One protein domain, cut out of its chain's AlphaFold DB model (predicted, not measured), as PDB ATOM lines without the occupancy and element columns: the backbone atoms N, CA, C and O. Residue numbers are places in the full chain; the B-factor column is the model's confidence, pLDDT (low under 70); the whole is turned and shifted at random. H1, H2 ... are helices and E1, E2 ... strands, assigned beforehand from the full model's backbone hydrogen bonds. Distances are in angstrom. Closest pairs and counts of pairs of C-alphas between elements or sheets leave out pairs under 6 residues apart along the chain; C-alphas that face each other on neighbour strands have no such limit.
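Overview. This is residues 3 to 58 of the 60 residues of an uncharacterized protein of Mesorhizobium sp. M6A.T.Ca.TU.002.02.2.1 (UniProt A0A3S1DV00). With little regular structure, this is a short hairpin, E1 and E2, with helix H3 packed on E2; a long loop leads from H1, near H3, to H2, and residues 16 to 23 stick out. The 56 printed residues, under half in named elements, hold three helices and two antiparallel strands, H1 H2 E1 E2 H3, class mixed. It is compact, radius of gyration of the C-alphas 11.5 A, spanning 32 by 24 by 17 A.

Arrangement. In the hairpin of E1, residues 27 to 29, and E2, residues 36 to 38, N 28 and O 37 are within hydrogen-bond range, 3.0 A. The closest C-alphas of E2 and H3, residues 42 to 49, are those of Val 37 and Gln 44, 6.1 A apart. H1, residues 4 to 7, and H3 only just touch, with 3 pairs of C-alphas within 8 A, the closest those of Leu 7 and Arg 43, 6.4 A. H2, residues 23 to 26, is apart from H3. In H3 every O i to N i+4 pair is within hydrogen-bond range; H1 and H2 are too short for such a pair.

Along the chain. H1 begins at C-alpha 4 (140.229, 107.412, 74.380); H3, 10.4 A long from first to last C-alpha, ends at C-alpha 49 (145.306, 117.920, 65.405).

Size, cuts and confidence. The printed part has no cut; H1 to H2 is a long link. Residues 17 to 18 are under pLDDT 70.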
ATOM      1  N   ASN A   3     135.751 107.959  72.746       91.31
ATOM      2  CA  ASN A   3     136.388 107.486  73.947       91.31
ATOM      3  C   ASN A   3     137.873 107.177  73.690       91.31
ATOM      4  O   ASN A   3     138.201 106.549  72.685       91.31
ATOM      5  N   LEU A   4     138.781 107.573  74.591       91.25
ATOM      6  CA  LEU A   4     140.229 107.412  74.380       91.25
ATOM      7  C   LEU A   4     140.650 105.953  74.121       91.25
ATOM      8  O   LEU A   4     141.565 105.705  73.340       91.25
ATOM      9  N   SER A   5     139.954 104.978  74.716       91.50
ATOM     10  CA  SER A   5     140.227 103.551  74.482       91.50
ATOM     11  C   SER A   5     139.912 103.096  73.051       91.50
ATOM     12  O   SER A   5     140.524 102.149  72.558       91.50
ATOM     13  N   GLN A   6     139.011 103.794  72.351       93.38
ATOM     14  CA  GLN A   6     138.667 103.512  70.954       93.38
ATOM     15  C   GLN A   6     139.761 103.963  69.982       93.38
ATOM     16  O   GLN A   6     139.783 103.500  68.844       93.38
ATOM     17  N   LEU A   7     140.682 104.830  70.420       91.44
ATOM     18  CA  LEU A   7     141.832 105.269  69.623       91.44
ATOM     19  C   LEU A   7     142.973 104.237  69.606       91.44
ATOM     20  O   LEU A   7     144.007 104.470  68.984       91.44
ATOM     21  N   GLY A   8     142.787 103.093  70.274       92.44
ATOM     22  CA  GLY A   8     143.770 102.019  70.365       92.44
ATOM     23  C   GLY A   8     144.625 102.076  71.639       92.44
ATOM     24  O   GLY A   8     144.341 102.855  72.560       92.44
ATOM     25  N   PRO A   9     145.660 101.219  71.731       92.50
ATOM     26  CA  PRO A   9     146.530 101.148  72.902       92.50
ATOM     27  C   PRO A   9     147.299 102.463  73.117       92.50
ATOM     28  O   PRO A   9     147.545 103.178  72.144       92.50
ATOM     29  N   PRO A  10     147.697 102.792  74.362       91.06
ATOM     30  CA  PRO A  10     148.466 103.999  74.658       91.06
ATOM     31  C   PRO A  10     149.715 104.134  73.790       91.06
ATOM     32  O   PRO A  10     150.492 103.188  73.658       91.06
ATOM     33  N   ILE A  11     149.905 105.326  73.227       93.50
ATOM     34  CA  ILE A  11     151.097 105.669  72.455       93.50
ATOM     35  C   ILE A  11     151.849 106.744  73.233       93.50
ATOM     36  O   ILE A  11     151.508 107.925  73.159       93.50
ATOM     37  N   THR A  12     152.856 106.324  73.995       92.06
ATOM     38  CA  THR A  12     153.635 107.239  74.831       92.06
ATOM     39  C   THR A  12     154.605 108.058  73.982       92.06
ATOM     40  O   THR A  12     155.512 107.513  73.353       92.06
ATOM     41  N   GLY A  13     154.421 109.374  73.972       87.12
ATOM     42  CA  GLY A  13     155.331 110.351  73.388       87.12
ATOM     43  C   GLY A  13     156.373 110.840  74.391       87.12
ATOM     44  O   GLY A  13     156.175 110.785  75.604       87.12
ATOM     45  N   LYS A  14     157.488 111.359  73.870       84.75
ATOM     46  CA  LYS A  14     158.486 112.103  74.645       84.75
ATOM     47  C   LYS A  14     158.521 113.537  74.126       84.75
ATOM     48  O   LYS A  14     158.688 113.738  72.923       84.75
ATOM     49  N   LEU A  15     158.363 114.514  75.018       80.56
ATOM     50  CA  LEU A  15     158.537 115.923  74.662       80.56
ATOM     51  C   LEU A  15     159.968 116.148  74.156       80.56
ATOM     52  O   LEU A  15     160.926 115.619  74.718       80.56
ATOM     53  N   HIS A  16     160.091 116.892  73.058       75.69
ATOM     54  CA  HIS A  16     161.387 117.201  72.446       75.69
ATOM     55  C   HIS A  16     162.144 118.312  73.194       75.69
ATOM     56  O   HIS A  16     163.350 118.453  73.015       75.69
ATOM     57  N   SER A  17     161.433 119.098  74.003       65.56
ATOM     58  CA  SER A  17     161.976 120.219  74.775       65.56
ATOM     59  C   SER A  17     162.734 119.765  76.029       65.56
ATOM     60  O   SER A  17     162.728 118.581  76.366       65.56
ATOM     61  N   GLU A  18     163.395 120.730  76.683       64.44
ATOM     62  CA  GLU A  18     164.130 120.593  77.948       64.44
ATOM     63  C   GLU A  18     163.371 119.803  79.024       64.44
ATOM     64  O   GLU A  18     162.154 119.619  78.950       64.44
ATOM     65  N   GLU A  19     164.133 119.312  80.004       72.25
ATOM     66  CA  GLU A  19     163.617 118.569  81.149       72.25
ATOM     67  C   GLU A  19     162.387 119.275  81.724       72.25
ATOM     68  O   GLU A  19     162.400 120.465  82.028       72.25
ATOM     69  N   VAL A  20     161.288 118.532  81.766       78.69
ATOM     70  CA  VAL A  20     159.995 119.053  82.176       78.69
ATOM     71  C   VAL A  20     160.070 119.282  83.682       78.69
ATOM     72  O   VAL A  20     160.201 118.316  84.431       78.69
ATOM     73  N   GLU A  21     160.049 120.541  84.124       84.06
ATOM     74  CA  GLU A  21     160.228 120.875  85.545       84.06
ATOM     75  C   GLU A  21     159.029 120.417  86.388       84.06
ATOM     76  O   GLU A  21     159.199 119.984  87.531       84.06
ATOM     77  N   HIS A  22     157.817 120.479  85.822       87.81
ATOM     78  CA  HIS A  22     156.582 120.116  86.508       87.81
ATOM     79  C   HIS A  22     155.705 119.185  85.666       87.81
ATOM     80  O   HIS A  22     155.542 119.365  84.464       87.81
ATOM     81  N   GLU A  23     155.011 118.245  86.316       86.12
ATOM     82  CA  GLU A  23     154.048 117.349  85.648       86.12
ATOM     83  C   GLU A  23     152.983 118.103  84.827       86.12
ATOM     84  O   GLU A  23     152.506 117.598  83.812       86.12
ATOM     85  N   SER A  24     152.615 119.320  85.244       89.00
ATOM     86  CA  SER A  24     151.664 120.183  84.535       89.00
ATOM     87  C   SER A  24     152.133 120.605  83.146       89.00
ATOM     88  O   SER A  24     151.300 120.861  82.281       89.00
ATOM     89  N   ASP A  25     153.441 120.652  82.913       89.12
ATOM     90  CA  ASP A  25     154.025 121.142  81.664       89.12
ATOM     91  C   ASP A  25     153.875 120.111  80.528       89.12
ATOM     92  O   ASP A  25     154.058 120.422  79.351       89.12
ATOM     93  N   HIS A  26     153.466 118.880  80.860       90.00
ATOM     94  CA  HIS A  26     153.017 117.890  79.882       90.00
ATOM     95  C   HIS A  26     151.648 118.208  79.278       90.00
ATOM     96  O   HIS A  26     151.283 117.615  78.263       90.00
ATOM     97  N   PHE A  27     150.882 119.115  79.881       91.56
ATOM     98  CA  PHE A  27     149.527 119.425  79.459       91.56
ATOM     99  C   PHE A  27     149.468 120.772  78.744       91.56
ATOM    100  O   PHE A  27     150.054 121.759  79.182       91.56
ATOM    101  N   TYR A  28     148.697 120.848  77.662       90.19
ATOM    102  CA  TYR A  28     148.438 122.107  76.964       90.19
ATOM    103  C   TYR A  28     146.970 122.245  76.571       90.19
ATOM    104  O   TYR A  28     146.241 121.264  76.426       90.19
ATOM    105  N   LEU A  29     146.515 123.486  76.394       90.12
ATOM    106  CA  LEU A  29     145.176 123.760  75.882       90.12
ATOM    107  C   LEU A  29     145.167 123.611  74.360       90.12
ATOM    108  O   LEU A  29     145.841 124.349  73.640       90.12
ATOM    109  N   GLY A  30     144.368 122.669  73.866       84.62
ATOM    110  CA  GLY A  30     144.111 122.496  72.447       84.62
ATOM    111  C   GLY A  30     143.440 123.735  71.854       84.62
ATOM    112  O   GLY A  30     142.473 124.273  72.401       84.62
ATOM    113  N   SER A  31     143.929 124.163  70.691       76.81
ATOM    114  CA  SER A  31     143.435 125.350  69.981       76.81
ATOM    115  C   SER A  31     141.965 125.234  69.564       76.81
ATOM    116  O   SER A  31     141.263 126.238  69.445       76.81
ATOM    117  N   ARG A  32     141.470 124.006  69.372       72.75
ATOM    118  CA  ARG A  32     140.085 123.710  68.997       72.75
ATOM    119  C   ARG A  32     139.290 123.255  70.218       72.75
ATOM    120  O   ARG A  32     139.316 122.091  70.605       72.75
ATOM    121  N   GLY A  33     138.570 124.197  70.825       71.62
ATOM    122  CA  GLY A  33     137.617 123.919  71.906       71.62
ATOM    123  C   GLY A  33     138.187 123.962  73.327       71.62
ATOM    124  O   GLY A  33     137.457 123.623  74.257       71.62
ATOM    125  N   GLY A  34     139.449 124.376  73.510       77.25
ATOM    126  CA  GLY A  34     140.034 124.642  74.832       77.25
ATOM    127  C   GLY A  34     140.118 123.412  75.736       77.25
ATOM    128  O   GLY A  34     140.064 123.535  76.958       77.25
ATOM    129  N   LYS A  35     140.185 122.214  75.150       86.19
ATOM    130  CA  LYS A  35     140.361 120.968  75.901       86.19
ATOM    131  C   LYS A  35     141.823 120.805  76.290       86.19
ATOM    132  O   LYS A  35     142.705 121.146  75.510       86.19
ATOM    133  N   VAL A  36     142.061 120.301  77.495       91.00
ATOM    134  CA  VAL A  36     143.407 119.969  77.965       91.00
ATOM    135  C   VAL A  36     143.859 118.688  77.268       91.00
ATOM    136  O   VAL A  36     143.116 117.709  77.252       91.00
ATOM    137  N   VAL A  37     145.052 118.722  76.687       91.25
ATOM    138  CA  VAL A  37     145.684 117.617  75.963       91.25
ATOM    139  C   VAL A  37     146.937 117.201  76.721       91.25
ATOM    140  O   VAL A  37     147.768 118.057  77.021       91.25
ATOM    141  N   ASP A  38     147.083 115.908  77.017       92.44
ATOM    142  CA  ASP A  38     148.338 115.343  77.529       92.44
ATOM    143  C   ASP A  38     149.291 115.062  76.357       92.44
ATOM    144  O   ASP A  38     149.043 114.179  75.531       92.44
ATOM    145  N   ALA A  39     150.398 115.802  76.281       91.00
ATOM    146  CA  ALA A  39     151.404 115.664  75.230       91.00
ATOM    147  C   ALA A  39     152.175 114.333  75.289       91.00
ATOM    148  O   ALA A  39     152.851 113.969  74.323       91.00
ATOM    149  N   ARG A  40     152.085 113.592  76.402       91.88
ATOM    150  CA  ARG A  40     152.667 112.249  76.538       91.88
ATOM    151  C   ARG A  40     151.789 111.182  75.911       91.88
ATOM    152  O   ARG A  40     152.304 110.117  75.599       91.88
ATOM    153  N   ASP A  41     150.497 111.429  75.716       93.62
ATOM    154  CA  ASP A  41     149.608 110.493  75.036       93.62
ATOM    155  C   ASP A  41     149.361 110.960  73.603       93.62
ATOM    156  O   ASP A  41     148.477 111.774  73.318       93.62
ATOM    157  N   LEU A  42     150.134 110.409  72.666       93.38
ATOM    158  CA  LEU A  42     150.070 110.808  71.262       93.38
ATOM    159  C   LEU A  42     148.704 110.529  70.631       93.38
ATOM    160  O   LEU A  42     148.370 111.161  69.633       93.38
ATOM    161  N   ARG A  43     147.869 109.661  71.221       94.69
ATOM    162  CA  ARG A  43     146.479 109.497  70.773       94.69
ATOM    163  C   ARG A  43     145.702 110.800  70.922       94.69
ATOM    164  O   ARG A  43     144.959 111.158  70.015       94.69
ATOM    165  N   GLN A  44     145.893 111.520  72.029       93.25
ATOM    166  CA  GLN A  44     145.230 112.803  72.259       93.25
ATOM    167  C   GLN A  44     145.783 113.876  71.320       93.25
ATOM    168  O   GLN A  44     145.006 114.605  70.708       93.25
ATOM    169  N   VAL A  45     147.108 113.928  71.152       91.69
ATOM    170  CA  VAL A  45     147.776 114.878  70.247       91.69
ATOM    171  C   VAL A  45     147.275 114.707  68.810       91.69
ATOM    172  O   VAL A  45     146.799 115.664  68.203       91.69
ATOM    173  N   ILE A  46     147.314 113.479  68.287       92.06
ATOM    174  CA  ILE A  46     146.873 113.156  66.922       92.06
ATOM    175  C   ILE A  46     145.368 113.392  66.761       92.06
ATOM    176  O   ILE A  46     144.929 113.876  65.719       92.06
ATOM    177  N   TRP A  47     144.558 113.063  67.772       91.75
ATOM    178  CA  TRP A  47     143.116 113.309  67.725       91.75
ATOM    179  C   TRP A  47     142.806 114.803  67.636       91.75
ATOM    180  O   TRP A  47     142.025 115.211  66.781       91.75
ATOM    181  N   HIS A  48     143.463 115.622  68.459       90.75
ATOM    182  CA  HIS A  48     143.228 117.064  68.529       90.75
ATOM    183  C   HIS A  48     143.844 117.877  67.383       90.75
ATOM    184  O   HIS A  48     143.414 119.008  67.140       90.75
ATOM    185  N   ASP A  49     144.789 117.309  66.634       88.69
ATOM    186  CA  ASP A  49     145.306 117.920  65.405       88.69
ATOM    187  C   ASP A  49     144.258 117.924  64.267       88.69
ATOM    188  O   ASP A  49     144.237 118.808  63.399       88.69
ATOM    189  N   GLN A  50     143.293 116.997  64.302       87.81
ATOM    190  CA  GLN A  50     142.289 116.858  63.247       87.81
ATOM    191  C   GLN A  50     141.325 118.067  63.180       87.81
ATOM    192  O   GLN A  50     140.803 118.515  64.203       87.81
ATOM    193  N   PRO A  51     141.025 118.613  61.978       82.75
ATOM    194  CA  PRO A  51     140.109 119.753  61.793       82.75
ATOM    195  C   PRO A  51     138.698 119.541  62.316       82.75
ATOM    196  O   PRO A  51     138.035 120.493  62.730       82.75
ATOM    197  N   ARG A  52     138.228 118.298  62.252       84.62
ATOM    198  CA  ARG A  52     136.907 117.882  62.700       84.62
ATOM    199  C   ARG A  52     137.073 116.574  63.447       84.62
ATOM    200  O   ARG A  52     137.275 115.538  62.827       84.62
ATOM    201  N   HIS A  53     136.976 116.649  64.760       86.75
ATOM    202  CA  HIS A  53     136.931 115.493  65.635       86.75
ATOM    203  C   HIS A  53     135.808 115.703  66.652       86.75
ATOM    204  O   HIS A  53     135.424 116.836  66.955       86.75
ATOM    205  N   GLU A  54     135.274 114.620  67.199       88.31
ATOM    206  CA  GLU A  54     134.347 114.727  68.323       88.31
ATOM    207  C   GLU A  54     135.107 115.025  69.624       88.31
ATOM    208  O   GLU A  54     136.325 114.846  69.710       88.31
ATOM    209  N   SER A  55     134.391 115.488  70.653       87.94
ATOM    210  CA  SER A  55     134.954 115.609  72.002       87.94
ATOM    211  C   SER A  55     135.505 114.267  72.473       87.94
ATOM    212  O   SER A  55     134.831 113.243  72.326       87.94
ATOM    213  N   LEU A  56     136.705 114.304  73.050       88.81
ATOM    214  CA  LEU A  56     137.375 113.140  73.610       88.81
ATOM    215  C   LEU A  56     136.983 112.957  75.082       88.81
ATOM    216  O   LEU A  56     137.071 113.899  75.871       88.81
ATOM    217  N   GLU A  57     136.558 111.752  75.444       88.88
ATOM    218  CA  GLU A  57     136.398 111.307  76.829       88.88
ATOM    219  C   GLU A  57     137.650 110.572  77.288       88.88
ATOM    220  O   GLU A  57     138.081 109.590  76.673       88.88
ATOM    221  N   LEU A  58     138.209 111.044  78.398       85.00
ATOM    222  CA  LEU A  58     139.247 110.338  79.128       85.00
ATOM    223  C   LEU A  58     138.546 109.281  79.985       85.00
ATOM    224  O   LEU A  58     137.759 109.630  80.862       85.00
TER     225      LEU A  58